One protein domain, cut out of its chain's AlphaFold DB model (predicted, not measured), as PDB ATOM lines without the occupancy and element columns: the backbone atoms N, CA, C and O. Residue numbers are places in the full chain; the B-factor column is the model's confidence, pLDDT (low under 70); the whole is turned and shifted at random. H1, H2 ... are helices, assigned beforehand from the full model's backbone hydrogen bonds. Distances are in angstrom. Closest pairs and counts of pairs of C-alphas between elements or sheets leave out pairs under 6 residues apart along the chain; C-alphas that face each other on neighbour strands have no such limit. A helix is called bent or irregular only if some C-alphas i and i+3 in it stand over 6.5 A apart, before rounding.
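AT A GLANCE: This is residues 202 to 297 and 383 to 408 of the 408 residues of the protein "tRNA dimethylallyltransferase" of Mitosporidium daphniae (UniProt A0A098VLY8). Two layers of helices pack together: long H5 with H3 alongside part of it in one, and H1, H2 and H6 in the other, H2 and H6 side by side. H1 crosses H5, H2 crosses H3, and short H4 sits at one end. The printed part has 122 residues with six named helices, H1 to H6 in order, and no named strand: all helix. It is compact, with a radius of gyration of the C-alphas of 14.7 A and spans of 49 by 34 by 21 A.

HOW THE PARTS SIT: Start at H5, residues 272 to 297. Its residues 274 to 285 alone touch H3, residues 243 to 257, opposite ways at a shallow tilt of 15 degrees; the closest C-alphas, of Glu 245 and Phe 285, are 6.1 A apart. Its residues 282 to 290 alone touch H1, residues 202 to 216, opposite ways at a steep tilt of 45 degrees, closest at C-alphas 208 and 286, 5.5 A. H2, residues 219 to 228, touches H3, closest at C-alphas 223 and 243, 6.2 A. H2 also touches H6, residues 389 to 407, at a shallow tilt of 11 degrees, closest at C-alphas 221 and 397, 4.8 A. H4, residues 262 to 268, is near H6 and only just irregular: C-alphas 263 and 266 are 6.6 A apart. Every O i to N i+4 pair is within hydrogen-bond range in H1, H2 and H5; H3 has 10 of 11, H6 13 of 15, and H4 1 of 3, with 2 of 4 O i to N i+3 pairs.

IN THESE COORDINATES: Find C-alpha 272 at (78.906, -31.452, 11.317); from there H5 runs 38.2 A to C-alpha 297. H1 begins at (98.784, -55.433, 3.944) and spans 21.1 A; H3 spans 20.3 A. H6 spans 28.3 A to C-alpha 407 at (95.908, -13.220, 19.601), with a kink of 27 degrees near residue 398.

THE WHOLE: The C-alphas of Asp 263 and Asp 297 are the farthest apart, 50.1 A. Residues 298 to 382 are not printed; C-alphas 297 and 383 are 27.3 A apart across this cut. The link from H2 to H3 is long, residues 229 to 242. The pLDDT is under 70 at residues 383 to 392 and 407 to 408.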
ATOM      1  N   THR A 202      98.094 -55.566   2.649       78.00
ATOM      2  CA  THR A 202      98.784 -55.433   3.944       78.00
ATOM      3  C   THR A 202      99.569 -54.128   4.041       78.00
ATOM      4  O   THR A 202      99.556 -53.462   5.082       78.00
ATOM      5  N   LEU A 203     100.232 -53.720   2.953       81.56
ATOM      6  CA  LEU A 203     100.940 -52.443   2.900       81.56
ATOM      7  C   LEU A 203      99.979 -51.258   3.056       81.56
ATOM      8  O   LEU A 203     100.279 -50.329   3.799       81.56
ATOM      9  N   SER A 204      98.819 -51.299   2.397       80.81
ATOM     10  CA  SER A 204      97.819 -50.226   2.480       80.81
ATOM     11  C   SER A 204      97.261 -50.092   3.896       80.81
ATOM     12  O   SER A 204      97.227 -48.985   4.420       80.81
ATOM     13  N   LEU A 205      96.936 -51.208   4.557       80.00
ATOM     14  CA  LEU A 205      96.503 -51.206   5.961       80.00
ATOM     15  C   LEU A 205      97.577 -50.635   6.897       80.00
ATOM     16  O   LEU A 205      97.278 -49.842   7.788       80.00
ATOM     17  N   SER A 206      98.843 -50.998   6.668       81.06
ATOM     18  CA  SER A 206      99.973 -50.480   7.450       81.06
ATOM     19  C   SER A 206     100.138 -48.967   7.267       81.06
ATOM     20  O   SER A 206     100.392 -48.248   8.233       81.06
ATOM     21  N   ILE A 207      99.975 -48.470   6.035       86.44
ATOM     22  CA  ILE A 207     100.026 -47.039   5.717       86.44
ATOM     23  C   ILE A 207      98.872 -46.294   6.390       86.44
ATOM     24  O   ILE A 207      99.110 -45.256   7.006       86.44
ATOM     25  N   ASP A 208      97.652 -46.821   6.309       85.81
ATOM     26  CA  ASP A 208      96.459 -46.175   6.858       85.81
ATOM     27  C   ASP A 208      96.544 -46.052   8.381       85.81
ATOM     28  O   ASP A 208      96.387 -44.958   8.922       85.81
ATOM     29  N   CYS A 209      96.903 -47.149   9.054       81.88
ATOM     30  CA  CYS A 209      97.102 -47.182  10.500       81.88
ATOM     31  C   CYS A 209      98.216 -46.222  10.954       81.88
ATOM     32  O   CYS A 209      98.142 -45.621  12.025       81.88
ATOM     33  N   ARG A 210      99.256 -46.045  10.131       85.62
ATOM     34  CA  ARG A 210     100.331 -45.086  10.401       85.62
ATOM     35  C   ARG A 210      99.854 -43.637  10.278       85.62
ATOM     36  O   ARG A 210     100.191 -42.832  11.134       85.62
ATOM     37  N   CYS A 211      99.077 -43.304   9.245       89.69
ATOM     38  CA  CYS A 211      98.530 -41.951   9.066       89.69
ATOM     39  C   CYS A 211      97.650 -41.554  10.255       89.69
ATOM     40  O   CYS A 211      97.776 -40.472  10.817       89.69
ATOM     41  N   GLU A 212      96.803 -42.485  10.674       86.69
ATOM     42  CA  GLU A 212      95.988 -42.382  11.876       86.69
ATOM     43  C   GLU A 212      96.818 -42.125  13.139       86.69
ATOM     44  O   GLU A 212      96.552 -41.169  13.868       86.69
ATOM     45  N   LYS A 213      97.868 -42.919  13.367       84.50
ATOM     46  CA  LYS A 213      98.785 -42.727  14.500       84.50
ATOM     47  C   LYS A 213      99.459 -41.363  14.508       84.50
ATOM     48  O   LYS A 213      99.621 -40.761  15.561       84.50
ATOM     49  N   MET A 214      99.851 -40.852  13.344       89.31
ATOM     50  CA  MET A 214     100.433 -39.512  13.259       89.31
ATOM     51  C   MET A 214      99.448 -38.455  13.747       89.31
ATOM     52  O   MET A 214      99.814 -37.585  14.534       89.31
ATOM     53  N   ILE A 215      98.187 -38.564  13.329       89.88
ATOM     54  CA  ILE A 215      97.133 -37.662  13.789       89.88
ATOM     55  C   ILE A 215      96.948 -37.800  15.297       89.88
ATOM     56  O   ILE A 215      96.954 -36.781  15.981       89.88
ATOM     57  N   SER A 216      96.853 -39.020  15.838       86.00
ATOM     58  CA  SER A 216      96.698 -39.203  17.287       86.00
ATOM     59  C   SER A 216      97.876 -38.655  18.092       86.00
ATOM     60  O   SER A 216      97.678 -38.156  19.195       86.00
ATOM     61  N   ASN A 217      99.082 -38.697  17.526       87.69
ATOM     62  CA  ASN A 217     100.314 -38.282  18.194       87.69
ATOM     63  C   ASN A 217     100.588 -36.774  18.131       87.69
ATOM     64  O   ASN A 217     101.596 -36.336  18.678       87.69
ATOM     65  N   GLY A 218      99.729 -35.976  17.489       91.75
ATOM     66  CA  GLY A 218      99.892 -34.520  17.475       91.75
ATOM     67  C   GLY A 218     100.193 -33.892  16.117       91.75
ATOM     68  O   GLY A 218     100.610 -32.736  16.096       91.75
ATOM     69  N   LEU A 219     100.013 -34.600  14.991       94.19
ATOM     70  CA  LEU A 219     100.350 -34.061  13.663       94.19
ATOM     71  C   LEU A 219      99.675 -32.710  13.378       94.19
ATOM     72  O   LEU A 219     100.321 -31.810  12.851       94.19
ATOM     73  N   LEU A 220      98.401 -32.536  13.746       94.19
ATOM     74  CA  LEU A 220      97.691 -31.278  13.490       94.19
ATOM     75  C   LEU A 220      98.289 -30.120  14.293       94.19
ATOM     76  O   LEU A 220      98.352 -28.997  13.796       94.19
ATOM     77  N   ARG A 221      98.743 -30.396  15.523       94.31
ATOM     78  CA  ARG A 221      99.418 -29.409  16.374       94.31
ATOM     79  C   ARG A 221     100.770 -29.023  15.781       94.31
ATOM     80  O   ARG A 221     101.013 -27.835  15.610       94.31
ATOM     81  N   GLU A 222     101.600 -30.002  15.416       95.06
ATOM     82  CA  GLU A 222     102.913 -29.762  14.796       95.06
ATOM     83  C   GLU A 222     102.784 -28.907  13.529       95.06
ATOM     84  O   GLU A 222     103.413 -27.855  13.412       95.06
ATOM     85  N   VAL A 223     101.927 -29.319  12.588       96.06
ATOM     86  CA  VAL A 223     101.731 -28.574  11.337       96.06
ATOM     87  C   VAL A 223     101.126 -27.201  11.610       96.06
ATOM     88  O   VAL A 223     101.537 -26.222  10.991       96.06
ATOM     89  N   GLY A 224     100.180 -27.114  12.545       94.31
ATOM     90  CA  GLY A 224      99.575 -25.855  12.952       94.31
ATOM     91  C   GLY A 224     100.601 -24.858  13.481       94.31
ATOM     92  O   GLY A 224     100.613 -23.712  13.046       94.31
ATOM     93  N   GLU A 225     101.516 -25.289  14.348       94.62
ATOM     94  CA  GLU A 225     102.589 -24.439  14.871       94.62
ATOM     95  C   GLU A 225     103.565 -23.987  13.780       94.62
ATOM     96  O   GLU A 225     103.962 -22.821  13.758       94.62
ATOM     97  N   LEU A 226     103.910 -24.863  12.834       95.00
ATOM     98  CA  LEU A 226     104.732 -24.492  11.680       95.00
ATOM     99  C   LEU A 226     104.011 -23.503  10.756       95.00
ATOM    100  O   LEU A 226     104.618 -22.556  10.255       95.00
ATOM    101  N   TRP A 227     102.707 -23.683  10.559       95.31
ATOM    102  CA  TRP A 227     101.875 -22.777   9.773       95.31
ATOM    103  C   TRP A 227     101.787 -21.382  10.405       95.31
ATOM    104  O   TRP A 227     101.890 -20.386   9.688       95.31
ATOM    105  N   LEU A 228     101.714 -21.277  11.741       93.06
ATOM    106  CA  LEU A 228     101.822 -19.987  12.444       93.06
ATOM    107  C   LEU A 228     103.160 -19.289  12.190       93.06
ATOM    108  O   LEU A 228     103.211 -18.067  12.100       93.06
ATOM    109  N   GLN A 229     104.238 -20.057  12.030       93.25
ATOM    110  CA  GLN A 229     105.561 -19.527  11.694       93.25
ATOM    111  C   GLN A 229     105.719 -19.173  10.204       93.25
ATOM    112  O   GLN A 229     106.796 -18.735   9.790       93.25
ATOM    113  N   GLY A 230     104.670 -19.354   9.397       93.06
ATOM    114  CA  GLY A 230     104.649 -19.023   7.976       93.06
ATOM    115  C   GLY A 230     104.977 -20.186   7.040       93.06
ATOM    116  O   GLY A 230     105.242 -19.932   5.864       93.06
ATOM    117  N   LEU A 231     104.967 -21.439   7.517       93.88
ATOM    118  CA  LEU A 231     105.093 -22.597   6.634       93.88
ATOM    119  C   LEU A 231     103.910 -22.635   5.661       93.88
ATOM    120  O   LEU A 231     102.746 -22.663   6.058       93.88
ATOM    121  N   LYS A 232     104.239 -22.666   4.374       91.75
ATOM    122  CA  LYS A 232     103.296 -22.696   3.256       91.75
ATOM    123  C   LYS A 232     103.681 -23.792   2.267       91.75
ATOM    124  O   LYS A 232     104.782 -24.347   2.312       91.75
ATOM    125  N   LYS A 233     102.778 -24.094   1.335       90.81
ATOM    126  CA  LYS A 233     102.958 -25.145   0.316       90.81
ATOM    127  C   LYS A 233     103.942 -24.777  -0.804       90.81
ATOM    128  O   LYS A 233     104.194 -25.599  -1.679       90.81
ATOM    129  N   ASP A 234     104.519 -23.577  -0.801       86.44
ATOM    130  CA  ASP A 234     105.650 -23.221  -1.668       86.44
ATOM    131  C   ASP A 234     106.980 -23.791  -1.140       86.44
ATOM    132  O   ASP A 234     107.908 -24.032  -1.915       86.44
ATOM    133  N   TYR A 235     107.068 -24.081   0.162       90.00
ATOM    134  CA  TYR A 235     108.220 -24.746   0.763       90.00
ATOM    135  C   TYR A 235     108.193 -26.251   0.486       90.00
ATOM    136  O   TYR A 235     107.149 -26.901   0.511       90.00
ATOM    137  N   SER A 236     109.366 -26.853   0.278       88.94
ATOM    138  CA  SER A 236     109.494 -28.311   0.130       88.94
ATOM    139  C   SER A 236     108.968 -29.074   1.351       88.94
ATOM    140  O   SER A 236     108.273 -30.071   1.175       88.94
ATOM    141  N   ALA A 237     109.195 -28.555   2.561       91.44
ATOM    142  CA  ALA A 237     108.615 -29.087   3.794       91.44
ATOM    143  C   ALA A 237     107.073 -29.035   3.795       91.44
ATOM    144  O   ALA A 237     106.426 -30.018   4.133       91.44
ATOM    145  N   GLY A 238     106.472 -27.930   3.337       91.69
ATOM    146  CA  GLY A 238     105.012 -27.782   3.262       91.69
ATOM    147  C   GLY A 238     104.353 -28.634   2.171       91.69
ATOM    148  O   GLY A 238     103.162 -28.911   2.244       91.69
ATOM    149  N   ARG A 239     105.120 -29.088   1.169       92.44
ATOM    150  CA  ARG A 239     104.663 -30.036   0.133       92.44
ATOM    151  C   ARG A 239     104.782 -31.500   0.550       92.44
ATOM    152  O   ARG A 239     104.322 -32.370  -0.189       92.44
ATOM    153  N   ALA A 240     105.427 -31.791   1.679       93.31
ATOM    154  CA  ALA A 240     105.545 -33.155   2.166       93.31
ATOM    155  C   ALA A 240     104.156 -33.729   2.493       93.31
ATOM    156  O   ALA A 240     103.268 -33.025   2.974       93.31
ATOM    157  N   ILE A 241     103.977 -35.023   2.225       94.38
ATOM    158  CA  ILE A 241     102.712 -35.725   2.477       94.38
ATOM    159  C   ILE A 241     102.437 -35.722   3.982       94.38
ATOM    160  O   ILE A 241     103.338 -35.988   4.775       94.38
ATOM    161  N   GLY A 242     101.203 -35.417   4.366       93.69
ATOM    162  CA  GLY A 242     100.795 -35.169   5.745       93.69
ATOM    163  C   GLY A 242     100.834 -33.686   6.093       93.69
ATOM    164  O   GLY A 242      99.867 -33.178   6.648       93.69
ATOM    165  N   TYR A 243     101.884 -32.959   5.699       95.94
ATOM    166  CA  TYR A 243     101.967 -31.507   5.903       95.94
ATOM    167  C   TYR A 243     101.070 -30.762   4.915       95.94
ATOM    168  O   TYR A 243     100.265 -29.937   5.330       95.94
ATOM    169  N   SER A 244     101.157 -31.101   3.626       95.56
ATOM    170  CA  SER A 244     100.364 -30.481   2.560       95.56
ATOM    171  C   SER A 244      98.862 -30.581   2.831       95.56
ATOM    172  O   SER A 244      98.161 -29.573   2.804       95.56
ATOM    173  N   GLU A 245      98.375 -31.791   3.118       95.88
ATOM    174  CA  GLU A 245      96.961 -32.046   3.398       95.88
ATOM    175  C   GLU A 245      96.501 -31.371   4.697       95.88
ATOM    176  O   GLU A 245      95.382 -30.861   4.764       95.88
ATOM    177  N   THR A 246      97.358 -31.331   5.723       95.56
ATOM    178  CA  THR A 246      97.022 -30.674   6.995       95.56
ATOM    179  C   THR A 246      96.972 -29.153   6.850       95.56
ATOM    180  O   THR A 246      96.090 -28.529   7.434       95.56
ATOM    181  N   ILE A 247      97.864 -28.548   6.057       95.88
ATOM    182  CA  ILE A 247      97.821 -27.108   5.756       95.88
ATOM    183  C   ILE A 247      96.502 -26.762   5.057       95.88
ATOM    184  O   ILE A 247      95.798 -25.872   5.528       95.88
ATOM    185  N   ASP A 248      96.122 -27.505   4.009       95.12
ATOM    186  CA  ASP A 248      94.848 -27.288   3.302       95.12
ATOM    187  C   ASP A 248      93.654 -27.380   4.263       95.12
ATOM    188  O   ASP A 248      92.731 -26.562   4.227       95.12
ATOM    189  N   PHE A 249      93.679 -28.371   5.159       94.44
ATOM    190  CA  PHE A 249      92.645 -28.553   6.168       94.44
ATOM    191  C   PHE A 249      92.573 -27.365   7.138       94.44
ATOM    192  O   PHE A 249      91.494 -26.790   7.303       94.44
ATOM    193  N   ILE A 250      93.700 -26.955   7.728       93.31
ATOM    194  CA  ILE A 250      93.782 -25.823   8.663       93.31
ATOM    195  C   ILE A 250      93.300 -24.531   8.000       93.31
ATOM    196  O   ILE A 250      92.473 -23.821   8.575       93.31
ATOM    197  N   GLU A 251      93.749 -24.242   6.779       92.88
ATOM    198  CA  GLU A 251      93.338 -23.048   6.036       92.88
ATOM    199  C   GLU A 251      91.830 -23.056   5.745       92.88
ATOM    200  O   GLU A 251      91.158 -22.041   5.942       92.88
ATOM    201  N   SER A 252      91.267 -24.214   5.384       92.38
ATOM    202  CA  SER A 252      89.825 -24.363   5.127       92.38
ATOM    203  C   SER A 252      88.938 -24.133   6.358       92.38
ATOM    204  O   SER A 252      87.742 -23.843   6.215       92.38
ATOM    205  N   LEU A 253      89.493 -24.313   7.561       90.75
ATOM    206  CA  LEU A 253      88.825 -24.040   8.830       90.75
ATOM    207  C   LEU A 253      89.035 -22.591   9.265       90.75
ATOM    208  O   LEU A 253      88.085 -21.949   9.715       90.75
ATOM    209  N   TRP A 254      90.251 -22.070   9.087       89.50
ATOM    210  CA  TRP A 254      90.636 -20.723   9.503       89.50
ATOM    211  C   TRP A 254      89.735 -19.644   8.904       89.50
ATOM    212  O   TRP A 254      89.312 -18.758   9.635       89.50
ATOM    213  N   VAL A 255      89.363 -19.763   7.623       87.31
ATOM    214  CA  VAL A 255      88.473 -18.803   6.935       87.31
ATOM    215  C   VAL A 255      87.168 -18.554   7.701       87.31
ATOM    216  O   VAL A 255      86.690 -17.423   7.770       87.31
ATOM    217  N   LYS A 256      86.581 -19.606   8.285       85.56
ATOM    218  CA  LYS A 256      85.350 -19.485   9.077       85.56
ATOM    219  C   LYS A 256      85.650 -19.115  10.523       85.56
ATOM    220  O   LYS A 256      84.990 -18.241  11.068       85.56
ATOM    221  N   TYR A 257      86.666 -19.737  11.117       85.69
ATOM    222  CA  TYR A 257      87.027 -19.504  12.514       85.69
ATOM    223  C   TYR A 257      87.473 -18.060  12.799       85.69
ATOM    224  O   TYR A 257      87.217 -17.538  13.874       85.69
ATOM    225  N   SER A 258      88.106 -17.377  11.842       85.00
ATOM    226  CA  SER A 258      88.522 -15.978  12.014       85.00
ATOM    227  C   SER A 258      87.360 -14.979  12.023       85.00
ATOM    228  O   SER A 258      87.586 -13.795  12.246       85.00
ATOM    229  N   SER A 259      86.143 -15.430  11.707       84.94
ATOM    230  CA  SER A 259      84.961 -14.575  11.542       84.94
ATOM    231  C   SER A 259      83.906 -14.782  12.637       84.94
ATOM    232  O   SER A 259      82.863 -14.138  12.585       84.94
ATOM    233  N   ILE A 260      84.148 -15.687  13.594       85.00
ATOM    234  CA  ILE A 260      83.207 -16.041  14.670       85.00
ATOM    235  C   ILE A 260      83.616 -15.417  16.008       85.00
ATOM    236  O   ILE A 260      84.792 -15.136  16.248       85.00
ATOM    237  N   THR A 261      82.640 -15.213  16.890       80.00
ATOM    238  CA  THR A 261      82.854 -14.651  18.231       80.00
ATOM    239  C   THR A 261      83.484 -15.667  19.188       80.00
ATOM    240  O   THR A 261      83.438 -16.871  18.946       80.00
ATOM    241  N   ALA A 262      84.067 -15.198  20.299       74.19
ATOM    242  CA  ALA A 262      84.722 -16.060  21.290       74.19
ATOM    243  C   ALA A 262      83.791 -17.149  21.859       74.19
ATOM    244  O   ALA A 262      84.232 -18.279  22.063       74.19
ATOM    245  N   ASP A 263      82.503 -16.841  22.040       72.75
ATOM    246  CA  ASP A 263      81.507 -17.788  22.556       72.75
ATOM    247  C   ASP A 263      81.182 -18.906  21.542       72.75
ATOM    248  O   ASP A 263      80.881 -20.036  21.921       72.75
ATOM    249  N   GLU A 264      81.314 -18.628  20.240       78.75
ATOM    250  CA  GLU A 264      81.037 -19.577  19.151       78.75
ATOM    251  C   GLU A 264      82.234 -20.493  18.833       78.75
ATOM    252  O   GLU A 264      82.075 -21.550  18.210       78.75
ATOM    253  N   GLN A 265      83.446 -20.126  19.264       76.06
ATOM    254  CA  GLN A 265      84.680 -20.872  18.977       76.06
ATOM    255  C   GLN A 265      84.677 -22.288  19.569       76.06
ATOM    256  O   GLN A 265      85.214 -23.218  18.957       76.06
ATOM    257  N   ASP A 266      84.054 -22.471  20.734       72.88
ATOM    258  CA  ASP A 266      83.992 -23.758  21.433       72.88
ATOM    259  C   ASP A 266      82.999 -24.739  20.795       72.88
ATOM    260  O   ASP A 266      83.191 -25.961  20.854       72.88
ATOM    261  N   GLU A 267      81.963 -24.217  20.139       80.69
ATOM    262  CA  GLU A 267      80.985 -25.010  19.395       80.69
ATOM    263  C   GLU A 267      81.413 -25.260  17.945       80.69
ATOM    264  O   GLU A 267      81.091 -26.314  17.387       80.69
ATOM    265  N   PHE A 268      82.205 -24.363  17.347       84.19
ATOM    266  CA  PHE A 268      82.647 -24.446  15.951       84.19
ATOM    267  C   PHE A 268      83.245 -25.810  15.582       84.19
ATOM    268  O   PHE A 268      82.833 -26.436  14.599       84.19
ATOM    269  N   PHE A 269      84.179 -26.316  16.393       80.06
ATOM    270  CA  PHE A 269      84.857 -27.589  16.125       80.06
ATOM    271  C   PHE A 269      83.937 -28.817  16.243       80.06
ATOM    272  O   PHE A 269      84.292 -29.887  15.749       80.06
ATOM    273  N   LYS A 270      82.759 -28.673  16.866       81.69
ATOM    274  CA  LYS A 270      81.754 -29.739  17.015       81.69
ATOM    275  C   LYS A 270      80.739 -29.760  15.868       81.69
ATOM    276  O   LYS A 270      79.909 -30.667  15.796       81.69
ATOM    277  N   THR A 271      80.780 -28.780  14.967       85.31
ATOM    278  CA  THR A 271      79.830 -28.700  13.852       85.31
ATOM    279  C   THR A 271      80.010 -29.861  12.870       85.31
ATOM    280  O   THR A 271      81.126 -30.274  12.547       85.31
ATOM    281  N   LYS A 272      78.895 -30.363  12.317       85.44
ATOM    282  CA  LYS A 272      78.906 -31.452  11.317       85.44
ATOM    283  C   LYS A 272      79.788 -31.136  10.105       85.44
ATOM    284  O   LYS A 272      80.374 -32.047   9.526       85.44
ATOM    285  N   GLU A 273      79.893 -29.862   9.730       87.50
ATOM    286  CA  GLU A 273      80.739 -29.422   8.621       87.50
ATOM    287  C   GLU A 273      82.229 -29.637   8.911       87.50
ATOM    288  O   GLU A 273      82.938 -30.200   8.075       87.50
ATOM    289  N   VAL A 274      82.710 -29.231  10.092       87.00
ATOM    290  CA  VAL A 274      84.117 -29.417  10.483       87.00
ATOM    291  C   VAL A 274      84.459 -30.902  10.549       87.00
ATOM    292  O   VAL A 274      85.494 -31.317  10.031       87.00
ATOM    293  N   LEU A 275      83.551 -31.722  11.088       85.00
ATOM    294  CA  LEU A 275      83.723 -33.175  11.132       85.00
ATOM    295  C   LEU A 275      83.801 -33.798   9.731       85.00
ATOM    296  O   LEU A 275      84.641 -34.662   9.482       85.00
ATOM    297  N   ALA A 276      82.966 -33.342   8.793       87.69
ATOM    298  CA  ALA A 276      83.019 -33.793   7.406       87.69
ATOM    299  C   ALA A 276      84.340 -33.396   6.723       87.69
ATOM    300  O   ALA A 276      84.964 -34.228   6.063       87.69
ATOM    301  N   LYS A 277      84.809 -32.155   6.930       90.31
ATOM    302  CA  LYS A 277      86.114 -31.689   6.430       90.31
ATOM    303  C   LYS A 277      87.268 -32.507   7.004       90.31
ATOM    304  O   LYS A 277      88.176 -32.871   6.263       90.31
ATOM    305  N   PHE A 278      87.211 -32.828   8.293       89.94
ATOM    306  CA  PHE A 278      88.231 -33.628   8.952       89.94
ATOM    307  C   PHE A 278      88.281 -35.062   8.406       89.94
ATOM    308  O   PHE A 278      89.359 -35.547   8.074       89.94
ATOM    309  N   ARG A 279      87.128 -35.718   8.214       88.38
ATOM    310  CA  ARG A 279      87.068 -37.048   7.574       88.38
ATOM    311  C   ARG A 279      87.678 -37.030   6.174       88.38
ATOM    312  O   ARG A 279      88.537 -37.854   5.872       88.38
ATOM    313  N   ASN A 280      87.313 -36.036   5.363       91.06
ATOM    314  CA  ASN A 280      87.882 -35.863   4.029       91.06
ATOM    315  C   ASN A 280      89.407 -35.645   4.071       91.06
ATOM    316  O   ASN A 280      90.133 -36.224   3.268       91.06
ATOM    317  N   TYR A 281      89.910 -34.860   5.028       93.25
ATOM    318  CA  TYR A 281      91.348 -34.695   5.256       93.25
ATOM    319  C   TYR A 281      92.047 -36.038   5.539       93.25
ATOM    320  O   TYR A 281      93.060 -36.343   4.907       93.25
ATOM    321  N   VAL A 282      91.495 -36.867   6.435       90.75
ATOM    322  CA  VAL A 282      92.065 -38.185   6.763       90.75
ATOM    323  C   VAL A 282      92.119 -39.083   5.524       90.75
ATOM    324  O   VAL A 282      93.143 -39.720   5.265       90.75
ATOM    325  N   ASP A 283      91.046 -39.110   4.735       90.00
ATOM    326  CA  ASP A 283      90.971 -39.923   3.520       90.00
ATOM    327  C   ASP A 283      91.969 -39.466   2.454       90.00
ATOM    328  O   ASP A 283      92.653 -40.300   1.847       90.00
ATOM    329  N   LEU A 284      92.116 -38.150   2.266       93.62
ATOM    330  CA  LEU A 284      93.112 -37.567   1.367       93.62
ATOM    331  C   LEU A 284      94.534 -37.901   1.819       93.62
ATOM    332  O   LEU A 284      95.333 -38.368   1.010       93.62
ATOM    333  N   PHE A 285      94.844 -37.757   3.109       94.38
ATOM    334  CA  PHE A 285      96.171 -38.069   3.642       94.38
ATOM    335  C   PHE A 285      96.542 -39.549   3.441       94.38
ATOM    336  O   PHE A 285      97.646 -39.874   2.974       94.38
ATOM    337  N   LYS A 286      95.600 -40.463   3.704       91.50
ATOM    338  CA  LYS A 286      95.767 -41.898   3.425       91.50
ATOM    339  C   LYS A 286      95.953 -42.158   1.928       91.50
ATOM    340  O   LYS A 286      96.867 -42.884   1.527       91.50
ATOM    341  N   ALA A 287      95.127 -41.546   1.078       92.31
ATOM    342  CA  ALA A 287      95.208 -41.700  -0.372       92.31
ATOM    343  C   ALA A 287      96.555 -41.216  -0.934       92.31
ATOM    344  O   ALA A 287      97.207 -41.978  -1.653       92.31
ATOM    345  N   SER A 288      97.010 -40.019  -0.558       94.19
ATOM    346  CA  SER A 288      98.316 -39.467  -0.936       94.19
ATOM    347  C   SER A 288      99.469 -40.375  -0.506       94.19
ATOM    348  O   SER A 288     100.367 -40.669  -1.301       94.19
ATOM    349  N   SER A 289      99.420 -40.902   0.722       92.94
ATOM    350  CA  SER A 289     100.440 -41.824   1.241       92.94
ATOM    351  C   SER A 289     100.496 -43.142   0.456       92.94
ATOM    352  O   SER A 289     101.582 -43.632   0.135       92.94
ATOM    353  N   ARG A 290      99.341 -43.699   0.064       90.62
ATOM    354  CA  ARG A 290      99.261 -44.900  -0.792       90.62
ATOM    355  C   ARG A 290      99.707 -44.631  -2.230       90.62
ATOM    356  O   ARG A 290     100.329 -45.483  -2.859       90.62
ATOM    357  N   GLN A 291      99.410 -43.459  -2.782       91.00
ATOM    358  CA  GLN A 291      99.915 -43.079  -4.104       91.00
ATOM    359  C   GLN A 291     101.438 -42.917  -4.090       91.00
ATOM    360  O   GLN A 291     102.115 -43.292  -5.047       91.00
ATOM    361  N   TYR A 292     101.995 -42.400  -2.996       91.19
ATOM    362  CA  TYR A 292     103.438 -42.299  -2.832       91.19
ATOM    363  C   TYR A 292     104.125 -43.661  -2.786       91.19
ATOM    364  O   TYR A 292     105.097 -43.840  -3.513       91.19
ATOM    365  N   SER A 293     103.588 -44.641  -2.052       90.56
ATOM    366  CA  SER A 293     104.162 -45.995  -2.057       90.56
ATOM    367  C   SER A 293     104.193 -46.605  -3.463       90.56
ATOM    368  O   SER A 293     105.207 -47.158  -3.870       90.56
ATOM    369  N   ARG A 294     103.148 -46.402  -4.279       88.00
ATOM    370  CA  ARG A 294     103.143 -46.840  -5.691       88.00
ATOM    371  C   ARG A 294     104.238 -46.171  -6.526       88.00
ATOM    372  O   ARG A 294     104.862 -46.831  -7.355       88.00
ATOM    373  N   ARG A 295     104.475 -44.871  -6.313       86.56
ATOM    374  CA  ARG A 295     105.567 -44.142  -6.982       86.56
ATOM    375  C   ARG A 295     106.934 -44.676  -6.558       86.56
ATOM    376  O   ARG A 295     107.788 -44.859  -7.420       86.56
ATOM    377  N   GLN A 296     107.121 -44.982  -5.276       89.12
ATOM    378  CA  GLN A 296     108.373 -45.548  -4.767       89.12
ATOM    379  C   GLN A 296     108.707 -46.885  -5.427       89.12
ATOM    380  O   GLN A 296     109.848 -47.092  -5.823       89.12
ATOM    381  N   ASP A 297     107.721 -47.759  -5.610       86.88
ATOM    382  CA  ASP A 297     107.926 -49.020  -6.326       86.88
ATOM    383  C   ASP A 297     108.343 -48.781  -7.780       86.88
ATOM    384  O   ASP A 297     109.267 -49.424  -8.269       86.88
ATOM    385  N   ILE A 383      93.887 -47.724  15.712       48.81
ATOM    386  CA  ILE A 383      93.432 -46.788  16.751       48.81
ATOM    387  C   ILE A 383      92.041 -46.240  16.416       48.81
ATOM    388  O   ILE A 383      91.287 -45.921  17.328       48.81
ATOM    389  N   PHE A 384      91.661 -46.182  15.136       47.50
ATOM    390  CA  PHE A 384      90.423 -45.525  14.731       47.50
ATOM    391  C   PHE A 384      89.385 -46.538  14.246       47.50
ATOM    392  O   PHE A 384      89.309 -46.875  13.067       47.50
ATOM    393  N   THR A 385      88.509 -46.971  15.153       43.44
ATOM    394  CA  THR A 385      87.087 -46.995  14.790       43.44
ATOM    395  C   THR A 385      86.645 -45.534  14.746       43.44
ATOM    396  O   THR A 385      87.120 -44.715  15.531       43.44
ATOM    397  N   CYS A 386      85.860 -45.145  13.747       42.94
ATOM    398  CA  CYS A 386      85.489 -43.751  13.494       42.94
ATOM    399  C   CYS A 386      84.446 -43.265  14.529       42.94
ATOM    400  O   CYS A 386      83.323 -42.935  14.163       42.94
ATOM    401  N   ASP A 387      84.822 -43.264  15.812       48.66
ATOM    402  CA  ASP A 387      84.006 -42.897  16.973       48.66
ATOM    403  C   ASP A 387      84.490 -41.570  17.600       48.66
ATOM    404  O   ASP A 387      85.535 -41.017  17.238       48.66
ATOM    405  N   ASP A 388      83.718 -41.055  18.564       50.59
ATOM    406  CA  ASP A 388      83.848 -39.735  19.210       50.59
ATOM    407  C   ASP A 388      85.242 -39.391  19.782       50.59
ATOM    408  O   ASP A 388      85.573 -38.214  19.956       50.59
ATOM    409  N   THR A 389      86.102 -40.384  20.017       56.06
ATOM    410  CA  THR A 389      87.497 -40.209  20.463       56.06
ATOM    411  C   THR A 389      88.350 -39.437  19.454       56.06
ATOM    412  O   THR A 389      89.188 -38.626  19.843       56.06
ATOM    413  N   CYS A 390      88.093 -39.616  18.159       58.06
ATOM    414  CA  CYS A 390      88.807 -38.940  17.078       58.06
ATOM    415  C   CYS A 390      88.573 -37.416  17.086       58.06
ATOM    416  O   CYS A 390      89.489 -36.618  16.863       58.06
ATOM    417  N   HIS A 391      87.343 -37.008  17.411       63.94
ATOM    418  CA  HIS A 391      86.939 -35.605  17.476       63.94
ATOM    419  C   HIS A 391      87.608 -34.873  18.641       63.94
ATOM    420  O   HIS A 391      88.087 -33.751  18.469       63.94
ATOM    421  N   ALA A 392      87.693 -35.522  19.806       67.75
ATOM    422  CA  ALA A 392      88.373 -34.966  20.971       67.75
ATOM    423  C   ALA A 392      89.862 -34.704  20.684       67.75
ATOM    424  O   ALA A 392      90.379 -33.641  21.023       67.75
ATOM    425  N   THR A 393      90.531 -35.627  19.986       70.88
ATOM    426  CA  THR A 393      91.944 -35.488  19.607       70.88
ATOM    427  C   THR A 393      92.190 -34.346  18.619       70.88
ATOM    428  O   THR A 393      93.150 -33.592  18.782       70.88
ATOM    429  N   MET A 394      91.326 -34.179  17.611       79.38
ATOM    430  CA  MET A 394      91.408 -33.042  16.685       79.38
ATOM    431  C   MET A 394      91.230 -31.708  17.425       79.38
ATOM    432  O   MET A 394      92.005 -30.772  17.213       79.38
ATOM    433  N   LEU A 395      90.216 -31.630  18.293       76.88
ATOM    434  CA  LEU A 395      89.869 -30.421  19.035       76.88
ATOM    435  C   LEU A 395      91.005 -29.986  19.971       76.88
ATOM    436  O   LEU A 395      91.384 -28.817  19.960       76.88
ATOM    437  N   ASP A 396      91.606 -30.925  20.708       79.81
ATOM    438  CA  ASP A 396      92.741 -30.654  21.603       79.81
ATOM    439  C   ASP A 396      93.981 -30.116  20.864       79.81
ATOM    440  O   ASP A 396      94.731 -29.270  21.361       79.81
ATOM    441  N   GLN A 397      94.212 -30.577  19.635       84.69
ATOM    442  CA  GLN A 397      95.363 -30.138  18.853       84.69
ATOM    443  C   GLN A 397      95.154 -28.751  18.245       84.69
ATOM    444  O   GLN A 397      96.016 -27.882  18.402       84.69
ATOM    445  N   LEU A 398      94.015 -28.523  17.584       84.56
ATOM    446  CA  LEU A 398      93.785 -27.305  16.804       84.56
ATOM    447  C   LEU A 398      93.338 -26.105  17.638       84.56
ATOM    448  O   LEU A 398      93.722 -24.985  17.301       84.56
ATOM    449  N   LYS A 399      92.594 -26.302  18.736       81.94
ATOM    450  CA  LYS A 399      92.097 -25.186  19.561       81.94
ATOM    451  C   LYS A 399      93.245 -24.299  20.053       81.94
ATOM    452  O   LYS A 399      93.188 -23.079  19.936       81.94
ATOM    453  N   SER A 400      94.341 -24.914  20.505       81.69
ATOM    454  CA  SER A 400      95.539 -24.184  20.945       81.69
ATOM    455  C   SER A 400      96.198 -23.364  19.825       81.69
ATOM    456  O   SER A 400      96.639 -22.240  20.059       81.69
ATOM    457  N   VAL A 401      96.243 -23.899  18.602       85.38
ATOM    458  CA  VAL A 401      96.864 -23.256  17.434       85.38
ATOM    459  C   VAL A 401      96.028 -22.066  16.967       85.38
ATOM    460  O   VAL A 401      96.567 -20.991  16.709       85.38
ATOM    461  N   PHE A 402      94.711 -22.246  16.878       84.12
ATOM    462  CA  PHE A 402      93.794 -21.223  16.386       84.12
ATOM    463  C   PHE A 402      93.693 -20.052  17.369       84.12
ATOM    464  O   PHE A 402      93.782 -18.900  16.944       84.12
ATOM    465  N   ASN A 403      93.651 -20.334  18.678       80.94
ATOM    466  CA  ASN A 403      93.698 -19.303  19.715       80.94
ATOM    467  C   ASN A 403      94.987 -18.469  19.626       80.94
ATOM    468  O   ASN A 403      94.914 -17.244  19.607       80.94
ATOM    469  N   LYS A 404      96.159 -19.114  19.487       82.94
ATOM    470  CA  LYS A 404      97.453 -18.420  19.324       82.94
ATOM    471  C   LYS A 404      97.482 -17.501  18.098       82.94
ATOM    472  O   LYS A 404      98.146 -16.468  18.132       82.94
ATOM    473  N   LYS A 405      96.810 -17.875  17.004       81.25
ATOM    474  CA  LYS A 405      96.740 -17.039  15.798       81.25
ATOM    475  C   LYS A 405      95.796 -15.859  15.945       81.25
ATOM    476  O   LYS A 405      96.036 -14.833  15.338       81.25
ATOM    477  N   HIS A 406      94.713 -16.017  16.694       70.69
ATOM    478  CA  HIS A 406      93.743 -14.944  16.889       70.69
ATOM    479  C   HIS A 406      94.285 -13.837  17.815       70.69
ATOM    480  O   HIS A 406      93.816 -12.702  17.761       70.69
ATOM    481  N   THR A 407      95.258 -14.163  18.675       66.88
ATOM    482  CA  THR A 407      95.908 -13.220  19.601       66.88
ATOM    483  C   THR A 407      97.133 -12.497  19.032       66.88
ATOM    484  O   THR A 407      97.536 -11.490  19.607       66.88
ATOM    485  N   ASN A 408      97.743 -13.028  17.967       56.16
ATOM    486  CA  ASN A 408      98.914 -12.460  17.283       56.16
ATOM    487  C   ASN A 408      98.485 -11.741  16.007       56.16
ATOM    488  O   ASN A 408      99.118 -10.715  15.678       56.16
TER     489      ASN A 408